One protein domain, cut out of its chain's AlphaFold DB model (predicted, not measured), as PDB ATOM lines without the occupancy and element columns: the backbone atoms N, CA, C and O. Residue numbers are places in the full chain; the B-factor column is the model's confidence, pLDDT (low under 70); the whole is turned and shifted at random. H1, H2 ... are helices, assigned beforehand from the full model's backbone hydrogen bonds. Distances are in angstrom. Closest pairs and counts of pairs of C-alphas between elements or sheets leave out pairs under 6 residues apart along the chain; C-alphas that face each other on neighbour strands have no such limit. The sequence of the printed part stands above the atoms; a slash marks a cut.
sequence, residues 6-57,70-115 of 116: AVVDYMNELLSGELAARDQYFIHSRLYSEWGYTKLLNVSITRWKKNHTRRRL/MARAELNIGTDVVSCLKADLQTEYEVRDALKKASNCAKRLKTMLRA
ATOM      1  N   ALA A   6     -53.300 -44.172  12.339       72.25
ATOM      2  CA  ALA A   6     -51.944 -43.636  12.441       72.25
ATOM      3  C   ALA A   6     -51.864 -42.101  12.323       72.25
ATOM      4  O   ALA A   6     -50.955 -41.482  12.869       72.25
ATOM      5  N   VAL A   7     -52.789 -41.463  11.597       73.44
ATOM      6  CA  VAL A   7     -52.890 -39.996  11.528       73.44
ATOM      7  C   VAL A   7     -53.509 -39.449  12.809       73.44
ATOM      8  O   VAL A   7     -53.048 -38.425  13.301       73.44
ATOM      9  N   VAL A   8     -54.527 -40.122  13.350       74.12
ATOM     10  CA  VAL A   8     -55.174 -39.722  14.610       74.12
ATOM     11  C   VAL A   8     -54.186 -39.827  15.772       74.12
ATOM     12  O   VAL A   8     -54.004 -38.848  16.491       74.12
ATOM     13  N   ASP A   9     -53.484 -40.953  15.895       76.69
ATOM     14  CA  ASP A   9     -52.474 -41.187  16.936       76.69
ATOM     15  C   ASP A   9     -51.361 -40.138  16.862       76.69
ATOM     16  O   ASP A   9     -50.991 -39.528  17.863       76.69
ATOM     17  N   TYR A  10     -50.894 -39.846  15.646       75.25
ATOM     18  CA  TYR A  10     -49.889 -38.819  15.418       75.25
ATOM     19  C   TYR A  10     -50.380 -37.415  15.816       75.25
ATOM     20  O   TYR A  10     -49.642 -36.633  16.419       75.25
ATOM     21  N   MET A  11     -51.619 -37.058  15.462       73.44
ATOM     22  CA  MET A  11     -52.182 -35.762  15.846       73.44
ATOM     23  C   MET A  11     -52.334 -35.658  17.364       73.44
ATOM     24  O   MET A  11     -52.069 -34.590  17.911       73.44
ATOM     25  N   ASN A  12     -52.691 -36.750  18.045       77.94
ATOM     26  CA  ASN A  12     -52.746 -36.799  19.504       77.94
ATOM     27  C   ASN A  12     -51.355 -36.612  20.138       77.94
ATOM     28  O   ASN A  12     -51.232 -35.798  21.049       77.94
ATOM     29  N   GLU A  13     -50.303 -37.265  19.623       78.81
ATOM     30  CA  GLU A  13     -48.907 -37.066  20.069       78.81
ATOM     31  C   GLU A  13     -48.477 -35.599  19.899       78.81
ATOM     32  O   GLU A  13     -47.972 -34.967  20.829       78.81
ATOM     33  N   LEU A  14     -48.754 -35.020  18.727       78.56
ATOM     34  CA  LEU A  14     -48.433 -33.626  18.436       78.56
ATOM     35  C   LEU A  14     -49.166 -32.667  19.380       78.56
ATOM     36  O   LEU A  14     -48.572 -31.728  19.898       78.56
ATOM     37  N   LEU A  15     -50.463 -32.887  19.595       78.25
ATOM     38  CA  LEU A  15     -51.288 -32.041  20.450       78.25
ATOM     39  C   LEU A  15     -50.898 -32.156  21.929       78.25
ATOM     40  O   LEU A  15     -50.878 -31.142  22.626       78.25
ATOM     41  N   SER A  16     -50.556 -33.359  22.389       81.62
ATOM     42  CA  SER A  16     -50.041 -33.614  23.736       81.62
ATOM     43  C   SER A  16     -48.755 -32.827  24.008       81.62
ATOM     44  O   SER A  16     -48.671 -32.108  25.009       81.62
ATOM     45  N   GLY A  17     -47.793 -32.874  23.078       81.38
ATOM     46  CA  GLY A  17     -46.542 -32.119  23.176       81.38
ATOM     47  C   GLY A  17     -46.748 -30.602  23.145       81.38
ATOM     48  O   GLY A  17     -46.117 -29.874  23.903       81.38
ATOM     49  N   GLU A  18     -47.685 -30.103  22.335       80.81
ATOM     50  CA  GLU A  18     -47.996 -28.665  22.260       80.81
ATOM     51  C   GLU A  18     -48.670 -28.137  23.541       80.81
ATOM     52  O   GLU A  18     -48.456 -26.982  23.929       80.81
ATOM     53  N   LEU A  19     -49.479 -28.965  24.214       82.25
ATOM     54  CA  LEU A  19     -50.051 -28.639  25.523       82.25
ATOM     55  C   LEU A  19     -48.968 -28.595  26.608       82.25
ATOM     56  O   LEU A  19     -48.928 -27.634  27.375       82.25
ATOM     57  N   ALA A  20     -48.068 -29.579  26.634       85.19
ATOM     58  CA  ALA A  20     -46.941 -29.599  27.564       85.19
ATOM     59  C   ALA A  20     -46.002 -28.400  27.349       85.19
ATOM     60  O   ALA A  20     -45.681 -27.683  28.295       85.19
ATOM     61  N   ALA A  21     -45.651 -28.105  26.093       86.00
ATOM     62  CA  ALA A  21     -44.824 -26.955  25.738       86.00
ATOM     63  C   ALA A  21     -45.443 -25.638  26.226       86.00
ATOM     64  O   ALA A  21     -44.751 -24.801  26.802       86.00
ATOM     65  N   ARG A  22     -46.758 -25.452  26.039       85.50
ATOM     66  CA  ARG A  22     -47.477 -24.272  26.544       85.50
ATOM     67  C   ARG A  22     -47.303 -24.103  28.049       85.50
ATOM     68  O   ARG A  22     -46.971 -23.002  28.487       85.50
ATOM     69  N   ASP A  23     -47.558 -25.162  28.806       87.88
ATOM     70  CA  ASP A  23     -47.512 -25.109  30.265       87.88
ATOM     71  C   ASP A  23     -46.070 -24.862  30.749       87.88
ATOM     72  O   ASP A  23     -45.851 -24.008  31.609       87.88
ATOM     73  N   GLN A  24     -45.073 -25.487  30.114       91.75
ATOM     74  CA  GLN A  24     -43.652 -25.260  30.398       91.75
ATOM     75  C   GLN A  24     -43.220 -23.809  30.129       91.75
ATOM     76  O   GLN A  24     -42.672 -23.157  31.021       91.75
ATOM     77  N   TYR A  25     -43.527 -23.255  28.950       90.75
ATOM     78  CA  TYR A  25     -43.222 -21.853  28.629       90.75
ATOM     79  C   TYR A  25     -43.886 -20.883  29.611       90.75
ATOM     80  O   TYR A  25     -43.300 -19.858  29.972       90.75
ATOM     81  N   PHE A  26     -45.109 -21.192  30.049       90.69
ATOM     82  CA  PHE A  26     -45.819 -20.384  31.030       90.69
ATOM     83  C   PHE A  26     -45.120 -20.414  32.395       90.69
ATOM     84  O   PHE A  26     -44.832 -19.348  32.945       90.69
ATOM     85  N   ILE A  27     -44.769 -21.599  32.900       93.12
ATOM     86  CA  ILE A  27     -44.048 -21.765  34.171       93.12
ATOM     87  C   ILE A  27     -42.694 -21.050  34.124       93.12
ATOM     88  O   ILE A  27     -42.416 -20.217  34.986       93.12
ATOM     89  N   HIS A  28     -41.885 -21.281  33.086       94.94
ATOM     90  CA  HIS A  28     -40.596 -20.603  32.926       94.94
ATOM     91  C   HIS A  28     -40.752 -19.081  32.859       94.94
ATOM     92  O   HIS A  28     -39.983 -18.355  33.484       94.94
ATOM     93  N   SER A  29     -41.789 -18.569  32.182       92.88
ATOM     94  CA  SER A  29     -42.060 -17.128  32.164       92.88
ATOM     95  C   SER A  29     -42.347 -16.563  33.558       92.88
ATOM     96  O   SER A  29     -41.913 -15.451  33.862       92.88
ATOM     97  N   ARG A  30     -43.014 -17.332  34.429       93.56
ATOM     98  CA  ARG A  30     -43.271 -16.931  35.813       93.56
ATOM     99  C   ARG A  30     -42.001 -16.957  36.656       93.56
ATOM    100  O   ARG A  30     -41.749 -15.978  37.354       93.56
ATOM    101  N   LEU A  31     -41.175 -17.995  36.514       95.00
ATOM    102  CA  LEU A  31     -39.862 -18.067  37.162       95.00
ATOM    103  C   LEU A  31     -38.982 -16.877  36.762       95.00
ATOM    104  O   LEU A  31     -38.429 -16.200  37.621       95.00
ATOM    105  N   TYR A  32     -38.942 -16.528  35.472       96.88
ATOM    106  CA  TYR A  32     -38.234 -15.332  35.012       96.88
ATOM    107  C   TYR A  32     -38.781 -14.047  35.642       96.88
ATOM    108  O   TYR A  32     -37.997 -13.147  35.926       96.88
ATOM    109  N   SER A  33     -40.094 -13.947  35.881       94.06
ATOM    110  CA  SER A  33     -40.675 -12.810  36.607       94.06
ATOM    111  C   SER A  33     -40.163 -12.734  38.042       94.06
ATOM    112  O   SER A  33     -39.817 -11.652  38.507       94.06
ATOM    113  N   GLU A  34     -40.147 -13.866  38.743       94.94
ATOM    114  CA  GLU A  34     -39.762 -13.955  40.154       94.94
ATOM    115  C   GLU A  34     -38.262 -13.717  40.347       94.94
ATOM    116  O   GLU A  34     -37.855 -13.083  41.315       94.94
ATOM    117  N   TRP A  35     -37.446 -14.113  39.370       97.00
ATOM    118  CA  TRP A  35     -36.014 -13.814  39.326       97.00
ATOM    119  C   TRP A  35     -35.688 -12.394  38.822       97.00
ATOM    120  O   TRP A  35     -34.519 -12.022  38.743       97.00
ATOM    121  N   GLY A  36     -36.693 -11.590  38.455       95.69
ATOM    122  CA  GLY A  36     -36.508 -10.207  37.991       95.69
ATOM    123  C   GLY A  36     -36.065 -10.056  36.526       95.69
ATOM    124  O   GLY A  36     -35.685  -8.966  36.095       95.69
ATOM    125  N   TYR A  37     -36.139 -11.113  35.715       95.44
ATOM    126  CA  TYR A  37     -35.749 -11.118  34.302       95.44
ATOM    127  C   TYR A  37     -36.901 -10.766  33.343       95.44
ATOM    128  O   TYR A  37     -37.265 -11.533  32.447       95.44
ATOM    129  N   THR A  38     -37.442  -9.551  33.450       91.06
ATOM    130  CA  THR A  38     -38.602  -9.090  32.655       91.06
ATOM    131  C   THR A  38     -38.389  -9.170  31.134       91.06
ATOM    132  O   THR A  38     -39.323  -9.447  30.379       91.06
ATOM    133  N   LYS A  39     -37.153  -8.978  30.647       92.88
ATOM    134  CA  LYS A  39     -36.831  -9.137  29.213       92.88
ATOM    135  C   LYS A  39     -36.989 -10.591  28.745       92.88
ATOM    136  O   LYS A  39     -37.582 -10.818  27.693       92.88
ATOM    137  N   LEU A  40     -36.492 -11.557  29.522       90.12
ATOM    138  CA  LEU A  40     -36.587 -12.990  29.206       90.12
ATOM    139  C   LEU A  40     -38.036 -13.477  29.251       90.12
ATOM    140  O   LEU A  40     -38.465 -14.201  28.352       90.12
ATOM    141  N   LEU A  41     -38.815 -13.005  30.225       89.94
ATOM    142  CA  LEU A  41     -40.261 -13.223  30.285       89.94
ATOM    143  C   LEU A  41     -40.951 -12.784  28.986       89.94
ATOM    144  O   LEU A  41     -41.639 -13.580  28.345       89.94
ATOM    145  N   ASN A  42     -40.727 -11.537  28.556       88.19
ATOM    146  CA  ASN A  42     -41.386 -10.977  27.370       88.19
ATOM    147  C   ASN A  42     -41.028 -11.741  26.091       88.19
ATOM    148  O   ASN A  42     -41.894 -11.975  25.240       88.19
ATOM    149  N   VAL A  43     -39.765 -12.150  25.957       87.56
ATOM    150  CA  VAL A  43     -39.299 -12.970  24.832       87.56
ATOM    151  C   VAL A  43     -39.970 -14.343  24.850       87.56
ATOM    152  O   VAL A  43     -40.475 -14.770  23.812       87.56
ATOM    153  N   SER A  44     -40.043 -14.998  26.010       84.12
ATOM    154  CA  SER A  44     -40.637 -16.334  26.162       84.12
ATOM    155  C   SER A  44     -42.124 -16.340  25.797       84.12
ATOM    156  O   SER A  44     -42.557 -17.127  24.954       84.12
ATOM    157  N   ILE A  45     -42.892 -15.376  26.316       83.00
ATOM    158  CA  ILE A  45     -44.318 -15.212  25.987       83.00
ATOM    159  C   ILE A  45     -44.505 -14.920  24.493       83.00
ATOM    160  O   ILE A  45     -45.392 -15.479  23.843       83.00
ATOM    161  N   THR A  46     -43.675 -14.040  23.925       83.06
ATOM    162  CA  THR A  46     -43.750 -13.680  22.502       83.06
ATOM    163  C   THR A  46     -43.443 -14.873  21.600       83.06
ATOM    164  O   THR A  46     -44.139 -15.085  20.606       83.06
ATOM    165  N   ARG A  47     -42.415 -15.658  21.938       77.62
ATOM    166  CA  ARG A  47     -42.020 -16.864  21.203       77.62
ATOM    167  C   ARG A  47     -43.129 -17.907  21.229       77.62
ATOM    168  O   ARG A  47     -43.523 -18.384  20.164       77.62
ATOM    169  N   TRP A  48     -43.687 -18.184  22.409       74.62
ATOM    170  CA  TRP A  48     -44.818 -19.097  22.548       74.62
ATOM    171  C   TRP A  48     -45.990 -18.662  21.663       74.62
ATOM    172  O   TRP A  48     -46.448 -19.442  20.823       74.62
ATOM    173  N   LYS A  49     -46.395 -17.384  21.753       71.06
ATOM    174  CA  LYS A  49     -47.458 -16.820  20.910       71.06
ATOM    175  C   LYS A  49     -47.167 -17.040  19.427       71.06
ATOM    176  O   LYS A  49     -48.017 -17.583  18.735       71.06
ATOM    177  N   LYS A  50     -45.985 -16.678  18.922       71.00
ATOM    178  CA  LYS A  50     -45.653 -16.812  17.489       71.00
ATOM    179  C   LYS A  50     -45.661 -18.261  16.993       71.00
ATOM    180  O   LYS A  50     -46.154 -18.512  15.893       71.00
ATOM    181  N   ASN A  51     -45.135 -19.192  17.785       65.38
ATOM    182  CA  ASN A  51     -44.938 -20.577  17.353       65.38
ATOM    183  C   ASN A  51     -46.200 -21.441  17.513       65.38
ATOM    184  O   ASN A  51     -46.425 -22.323  16.688       65.38
ATOM    185  N   HIS A  52     -47.057 -21.147  18.499       63.88
ATOM    186  CA  HIS A  52     -48.176 -22.021  18.884       63.88
ATOM    187  C   HIS A  52     -49.569 -21.428  18.570       63.88
ATOM    188  O   HIS A  52     -50.558 -22.157  18.581       63.88
ATOM    189  N   THR A  53     -49.696 -20.129  18.229       49.22
ATOM    190  CA  THR A  53     -50.982 -19.557  17.738       49.22
ATOM    191  C   THR A  53     -51.258 -19.862  16.265       49.22
ATOM    192  O   THR A  53     -52.381 -19.693  15.785       49.22
ATOM    193  N   ARG A  54     -50.268 -20.358  15.519       41.81
ATOM    194  CA  ARG A  54     -50.426 -20.675  14.101       41.81
ATOM    195  C   ARG A  54     -50.904 -22.122  13.933       41.81
ATOM    196  O   ARG A  54     -50.130 -23.014  13.617       41.81
ATOM    197  N   ARG A  55     -52.226 -22.306  14.022       45.97
ATOM    198  CA  ARG A  55     -52.960 -23.223  13.127       45.97
ATOM    199  C   ARG A  55     -52.598 -24.716  13.266       45.97
ATOM    200  O   ARG A  55     -51.967 -25.276  12.375       45.97
ATOM    201  N   ARG A  56     -53.063 -25.392  14.326       49.78
ATOM    202  CA  ARG A  56     -53.050 -26.878  14.381       49.78
ATOM    203  C   ARG A  56     -54.365 -27.559  14.747       49.78
ATOM    204  O   ARG A  56     -54.505 -28.743  14.489       49.78
ATOM    205  N   LEU A  57     -55.363 -26.812  15.205       45.22
ATOM    206  CA  LEU A  57     -56.735 -27.297  15.333       45.22
ATOM    207  C   LEU A  57     -57.598 -26.520  14.344       45.22
ATOM    208  O   LEU A  57     -58.106 -25.454  14.667       45.22
ATOM    209  N   MET A  70     -56.265 -36.496  25.247       60.53
ATOM    210  CA  MET A  70     -55.175 -35.516  25.236       60.53
ATOM    211  C   MET A  70     -54.489 -35.481  26.608       60.53
ATOM    212  O   MET A  70     -54.568 -34.489  27.335       60.53
ATOM    213  N   ALA A  71     -53.834 -36.578  26.990       66.94
ATOM    214  CA  ALA A  71     -52.932 -36.563  28.134       66.94
ATOM    215  C   ALA A  71     -51.784 -35.596  27.828       66.94
ATOM    216  O   ALA A  71     -51.199 -35.647  26.745       66.94
ATOM    217  N   ARG A  72     -51.477 -34.682  28.751       68.88
ATOM    218  CA  ARG A  72     -50.314 -33.799  28.614       68.88
ATOM    219  C   ARG A  72     -49.042 -34.643  28.675       68.88
ATOM    220  O   ARG A  72     -48.947 -35.520  29.530       68.88
ATOM    221  N   ALA A  73     -48.085 -34.358  27.797       79.31
ATOM    222  CA  ALA A  73     -46.748 -34.924  27.919       79.31
ATOM    223  C   ALA A  73     -46.068 -34.419  29.204       79.31
ATOM    224  O   ALA A  73     -46.483 -33.417  29.796       79.31
ATOM    225  N   GLU A  74     -45.039 -35.138  29.641       85.94
ATOM    226  CA  GLU A  74     -44.273 -34.785  30.833       85.94
ATOM    227  C   GLU A  74     -43.606 -33.408  30.675       85.94
ATOM    228  O   GLU A  74     -43.171 -33.031  29.586       85.94
ATOM    229  N   LEU A  75     -43.566 -32.636  31.762       89.00
ATOM    230  CA  LEU A  75     -42.987 -31.293  31.775       89.00
ATOM    231  C   LEU A  75     -41.530 -31.352  32.228       89.00
ATOM    232  O   LEU A  75     -41.211 -32.038  33.196       89.00
ATOM    233  N   ASN A  76     -40.667 -30.553  31.601       92.25
ATOM    234  CA  ASN A  76     -39.281 -30.396  32.024       92.25
ATOM    235  C   ASN A  76     -39.053 -28.970  32.539       92.25
ATOM    236  O   ASN A  76     -38.869 -28.036  31.758       92.25
ATOM    237  N   ILE A  77     -39.116 -28.793  33.862       94.25
ATOM    238  CA  ILE A  77     -39.012 -27.474  34.495       94.25
ATOM    239  C   ILE A  77     -37.594 -27.250  35.019       94.25
ATOM    240  O   ILE A  77     -37.126 -27.961  35.906       94.25
ATOM    241  N   GLY A  78     -36.923 -26.234  34.482       92.81
ATOM    242  CA  GLY A  78     -35.598 -25.823  34.941       92.81
ATOM    243  C   GLY A  78     -35.622 -25.080  36.284       92.81
ATOM    244  O   GLY A  78     -36.616 -24.459  36.655       92.81
ATOM    245  N   THR A  79     -34.497 -25.110  37.000       93.88
ATOM    246  CA  THR A  79     -34.291 -24.426  38.293       93.88
ATOM    247  C   THR A  79     -33.497 -23.123  38.181       93.88
ATOM    248  O   THR A  79     -33.454 -22.335  39.119       93.88
ATOM    249  N   ASP A  80     -32.855 -22.900  37.038       95.25
ATOM    250  CA  ASP A  80     -32.087 -21.704  36.690       95.25
ATOM    251  C   ASP A  80     -32.310 -21.339  35.214       95.25
ATOM    252  O   ASP A  80     -32.764 -22.164  34.420       95.25
ATOM    253  N   VAL A  81     -31.938 -20.120  34.813       93.75
ATOM    254  CA  VAL A  81     -32.180 -19.617  33.448       93.75
ATOM    255  C   VAL A  81     -31.628 -20.542  32.360       93.75
ATOM    256  O   VAL A  81     -32.292 -20.762  31.346       93.75
ATOM    257  N   VAL A  82     -30.429 -21.098  32.538       95.00
ATOM    258  CA  VAL A  82     -29.801 -21.951  31.523       95.00
ATOM    259  C   VAL A  82     -30.535 -23.284  31.423       95.00
ATOM    260  O   VAL A  82     -30.776 -23.753  30.310       95.00
ATOM    261  N   SER A  83     -30.909 -23.887  32.554       96.31
ATOM    262  CA  SER A  83     -31.697 -25.128  32.549       96.31
ATOM    263  C   SER A  83     -33.077 -24.942  31.905       96.31
ATOM    264  O   SER A  83     -33.439 -25.752  31.054       96.31
ATOM    265  N   CYS A  84     -33.791 -23.844  32.190       94.38
ATOM    266  CA  CYS A  84     -35.078 -23.536  31.558       94.38
ATOM    267  C   CYS A  84     -34.943 -23.400  30.035       94.38
ATOM    268  O   CYS A  84     -35.686 -24.023  29.284       94.38
ATOM    269  N   LEU A  85     -33.945 -22.643  29.561       93.38
ATOM    270  CA  LEU A  85     -33.710 -22.462  28.125       93.38
ATOM    271  C   LEU A  85     -33.310 -23.766  27.420       93.38
ATOM    272  O   LEU A  85     -33.684 -23.976  26.265       93.38
ATOM    273  N   LYS A  86     -32.553 -24.642  28.091       95.19
ATOM    274  CA  LYS A  86     -32.210 -25.974  27.570       95.19
ATOM    275  C   LYS A  86     -33.438 -26.878  27.492       95.19
ATOM    276  O   LYS A  86     -33.603 -27.554  26.480       95.19
ATOM    277  N   ALA A  87     -34.291 -26.865  28.515       93.69
ATOM    278  CA  ALA A  87     -35.545 -27.608  28.519       93.69
ATOM    279  C   ALA A  87     -36.471 -27.134  27.388       93.69
ATOM    280  O   ALA A  87     -36.940 -27.948  26.600       93.69
ATOM    281  N   ASP A  88     -36.637 -25.819  27.218       91.00
ATOM    282  CA  ASP A  88     -37.436 -25.247  26.127       91.00
ATOM    283  C   ASP A  88     -36.873 -25.613  24.745       91.00
ATOM    284  O   ASP A  88     -37.621 -25.938  23.821       91.00
ATOM    285  N   LEU A  89     -35.544 -25.593  24.587       91.19
ATOM    286  CA  LEU A  89     -34.886 -26.005  23.348       91.19
ATOM    287  C   LEU A  89     -35.118 -27.491  23.039       91.19
ATOM    288  O   LEU A  89     -35.347 -27.843  21.882       91.19
ATOM    289  N   GLN A  90     -35.062 -28.348  24.056       91.69
ATOM    290  CA  GLN A  90     -35.311 -29.777  23.911       91.69
ATOM    291  C   GLN A  90     -36.752 -30.042  23.453       91.69
ATOM    292  O   GLN A  90     -36.955 -30.751  22.465       91.69
ATOM    293  N   THR A  91     -37.734 -29.377  24.067       87.56
ATOM    294  CA  THR A  91     -39.141 -29.449  23.647       87.56
ATOM    295  C   THR A  91     -39.324 -29.028  22.183       87.56
ATOM    296  O   THR A  91     -40.048 -29.670  21.424       87.56
ATOM    297  N   GLU A  92     -38.625 -27.984  21.727       85.12
ATOM    298  CA  GLU A  92     -38.683 -27.546  20.324       85.12
ATOM    299  C   GLU A  92     -38.105 -28.597  19.357       85.12
ATOM    300  O   GLU A  92     -38.604 -28.754  18.237       85.12
ATOM    301  N   TYR A  93     -37.076 -29.349  19.766       88.44
ATOM    302  CA  TYR A  93     -36.562 -30.465  18.970       88.44
ATOM    303  C   TYR A  93     -37.550 -31.627  18.886       88.44
ATOM    304  O   TYR A  93     -37.750 -32.163  17.793       88.44
ATOM    305  N   GLU A  94     -38.207 -31.968  19.988       85.19
ATOM    306  CA  GLU A  94     -39.228 -33.019  20.034       85.19
ATOM    307  C   GLU A  94     -40.417 -32.678  19.134       85.19
ATOM    308  O   GLU A  94     -40.787 -33.472  18.264       85.19
ATOM    309  N   VAL A  95     -40.940 -31.453  19.239       80.25
ATOM    310  CA  VAL A  95     -42.020 -30.961  18.373       80.25
ATOM    311  C   VAL A  95     -41.595 -30.968  16.902       80.25
ATOM    312  O   VAL A  95     -42.354 -31.401  16.029       80.25
ATOM    313  N   ARG A  96     -40.370 -30.525  16.591       83.62
ATOM    314  CA  ARG A  96     -39.828 -30.558  15.221       83.62
ATOM    315  C   ARG A  96     -39.781 -31.982  14.671       83.62
ATOM    316  O   ARG A  96     -40.103 -32.199  13.500       83.62
ATOM    317  N   ASP A  97     -39.338 -32.939  15.472       85.50
ATOM    318  CA  ASP A  97     -39.161 -34.312  15.015       85.50
ATOM    319  C   ASP A  97     -40.500 -35.049  14.911       85.50
ATOM    320  O   ASP A  97     -40.699 -35.778  13.932       85.50
ATOM    321  N   ALA A  98     -41.469 -34.747  15.782       78.88
ATOM    322  CA  ALA A  98     -42.866 -35.127  15.584       78.88
ATOM    323  C   ALA A  98     -43.378 -34.602  14.228       78.88
ATOM    324  O   ALA A  98     -43.765 -35.389  13.362       78.88
ATOM    325  N   LEU A  99     -43.250 -33.300  13.945       77.94
ATOM    326  CA  LEU A  99     -43.705 -32.707  12.676       77.94
ATOM    327  C   LEU A  99     -43.117 -33.366  11.424       77.94
ATOM    328  O   LEU A  99     -43.812 -33.538  10.415       77.94
ATOM    329  N   LYS A 100     -41.837 -33.746  11.464       82.25
ATOM    330  CA  LYS A 100     -41.200 -34.478  10.362       82.25
ATOM    331  C   LYS A 100     -41.851 -35.845  10.149       82.25
ATOM    332  O   LYS A 100     -42.119 -36.206   8.999       82.25
ATOM    333  N   LYS A 101     -42.147 -36.579  11.229       77.75
ATOM    334  CA  LYS A 101     -42.883 -37.853  11.159       77.75
ATOM    335  C   LYS A 101     -44.272 -37.646  10.537       77.75
ATOM    336  O   LYS A 101     -44.611 -38.377   9.604       77.75
ATOM    337  N   ALA A 102     -45.003 -36.596  10.936       70.38
ATOM    338  CA  ALA A 102     -46.287 -36.204  10.326       70.38
ATOM    339  C   ALA A 102     -46.194 -36.083   8.811       70.38
ATOM    340  O   ALA A 102     -46.982 -36.663   8.064       70.38
ATOM    341  N   SER A 103     -45.226 -35.277   8.365       75.12
ATOM    342  CA  SER A 103     -45.083 -34.901   6.965       75.12
ATOM    343  C   SER A 103     -44.807 -36.131   6.111       75.12
ATOM    344  O   SER A 103     -45.378 -36.285   5.030       75.12
ATOM    345  N   ASN A 104     -43.983 -37.047   6.619       77.56
ATOM    346  CA  ASN A 104     -43.679 -38.301   5.947       77.56
ATOM    347  C   ASN A 104     -44.899 -39.230   5.884       77.56
ATOM    348  O   ASN A 104     -45.170 -39.794   4.823       77.56
ATOM    349  N   CYS A 105     -45.669 -39.352   6.970       67.94
ATOM    350  CA  CYS A 105     -46.893 -40.156   6.990       67.94
ATOM    351  C   CYS A 105     -47.937 -39.621   5.992       67.94
ATOM    352  O   CYS A 105     -48.433 -40.365   5.143       67.94
ATOM    353  N   ALA A 106     -48.177 -38.305   5.999       68.06
ATOM    354  CA  ALA A 106     -49.096 -37.646   5.074       68.06
ATOM    355  C   ALA A 106     -48.681 -37.817   3.601       68.06
ATOM    356  O   ALA A 106     -49.528 -38.065   2.739       68.06
ATOM    357  N   LYS A 107     -47.376 -37.737   3.296       72.19
ATOM    358  CA  LYS A 107     -46.850 -38.004   1.945       72.19
ATOM    359  C   LYS A 107     -47.119 -39.445   1.508       72.19
ATOM    360  O   LYS A 107     -47.609 -39.640   0.401       72.19
ATOM    361  N   ARG A 108     -46.861 -40.439   2.368       66.88
ATOM    362  CA  ARG A 108     -47.098 -41.865   2.055       66.88
ATOM    363  C   ARG A 108     -48.578 -42.155   1.794       66.88
ATOM    364  O   ARG A 108     -48.892 -42.825   0.815       66.88
ATOM    365  N   LEU A 109     -49.478 -41.595   2.605       62.59
ATOM    366  CA  LEU A 109     -50.932 -41.674   2.398       62.59
ATOM    367  C   LEU A 109     -51.361 -41.094   1.046       62.59
ATOM    368  O   LEU A 109     -52.136 -41.715   0.323       62.59
ATOM    369  N   LYS A 110     -50.815 -39.931   0.673       63.09
ATOM    370  CA  LYS A 110     -51.110 -39.286  -0.613       63.09
ATOM    371  C   LYS A 110     -50.605 -40.098  -1.810       63.09
ATOM    372  O   LYS A 110     -51.252 -40.083  -2.851       63.09
ATOM    373  N   THR A 111     -49.473 -40.788  -1.675       66.50
ATOM    374  CA  THR A 111     -48.953 -41.688  -2.715       66.50
ATOM    375  C   THR A 111     -49.823 -42.935  -2.865       66.50
ATOM    376  O   THR A 111     -50.139 -43.302  -3.990       66.50
ATOM    377  N   MET A 112     -50.274 -43.542  -1.760       57.44
ATOM    378  CA  MET A 112     -51.155 -44.720  -1.795       57.44
ATOM    379  C   MET A 112     -52.516 -44.416  -2.435       57.44
ATOM    380  O   MET A 112     -52.966 -45.175  -3.280       57.44
ATOM    381  N   LEU A 113     -53.122 -43.267  -2.116       56.84
ATOM    382  CA  LEU A 113     -54.402 -42.830  -2.701       56.84
ATOM    383  C   LEU A 113     -54.327 -42.453  -4.191       56.84
ATOM    384  O   LEU A 113     -55.360 -42.278  -4.822       56.84
ATOM    385  N   ARG A 114     -53.124 -42.258  -4.746       60.84
ATOM    386  CA  ARG A 114     -52.912 -41.990  -6.181       60.84
ATOM    387  C   ARG A 114     -52.588 -43.249  -6.983       60.84
ATOM    388  O   ARG A 114     -52.511 -43.167  -8.203       60.84
ATOM    389  N   ALA A 115     -52.329 -44.363  -6.301       53.84
ATOM    390  CA  ALA A 115     -51.995 -45.651  -6.902       53.84
ATOM    391  C   ALA A 115     -53.208 -46.600  -7.003       53.84
ATOM    392  O   ALA A 115     -53.058 -47.725  -7.470       53.84
TER     393      ALA A 115
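AT A GLANCE: This is residues 6 to 57 and 70 to 115 of the 116 residues of the protein "Bacterioferritin" of Neisseria gonorrhoeae (UniProt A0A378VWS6). Two long helices, H1 and H3, lie side by side and run opposite ways, and a shorter helix, H2, folds back along the later part of H1, making a slender rod in which H2 and H3 are near each other without touching. At one end of the rod H1 turns over into H2, and at the other the last residues, 110 to 115, stick out. The unnamed residues 73 to 77 run over the two long helices on the side away from H2. The printed part has 98 residues with three named helices in the order H1, H2, H3 and no named strand, and its class is all helix. It is loose, with a radius of gyration of the C-alphas of 16.0 A, and the C-alphas span 59 by 22 by 20 A.

IN THESE COORDINATES: The printed part begins with H1, residues 6 to 34, whose first C-alpha, that of Ala 6, is at (-51.944, -43.636, 12.441). H1 measures 42.4 A from first to last C-alpha. After three residues comes H2, residues 38 to 52, which measures 21.2 A; its C-alpha 38 is at (-38.602, -9.090, 32.655). H3, residues 81 to 112, is the longest helix with 32 residues and 47.2 A, and it ends with C-alpha 112 at (-51.155, -44.720, -1.795).

HOW THE PARTS SIT: H1 and H2 form a helical hairpin. They touch, with the C-alphas of Ser 29 and Leu 41 the closest at 4.7 A. They run opposite ways at a shallow tilt of 13 degrees. H1 also touches H3, the closest C-alphas being those of His 28 and Cys 84, 6.4 A apart. These two run opposite ways at a shallow tilt of 17 degrees, with their centres 12.3 A apart. H2 and H3 are near each other, with 5 pairs of C-alphas within 10 A but no pair within 8 A. In H1, H2 and H3 every O i to N i+4 pair is within hydrogen-bond range.

THE WHOLE: The C-alphas of Gly 36 and Ala 115 are the two farthest apart, at 59.3 A. Residues 110 to 115, of which 110 to 112 belong to H3, stand free. The link from H1 to H2 is tight. The link from H2 to H3 goes across the cut, where residues 58 to 69 are not printed and C-alphas 57 and 70 are 13.0 A apart. The mean pLDDT of the printed part is 80.4, and confidence is low, under 70, at residues 51 to 57, 70 to 72, 105 to 106 and 108 to 115.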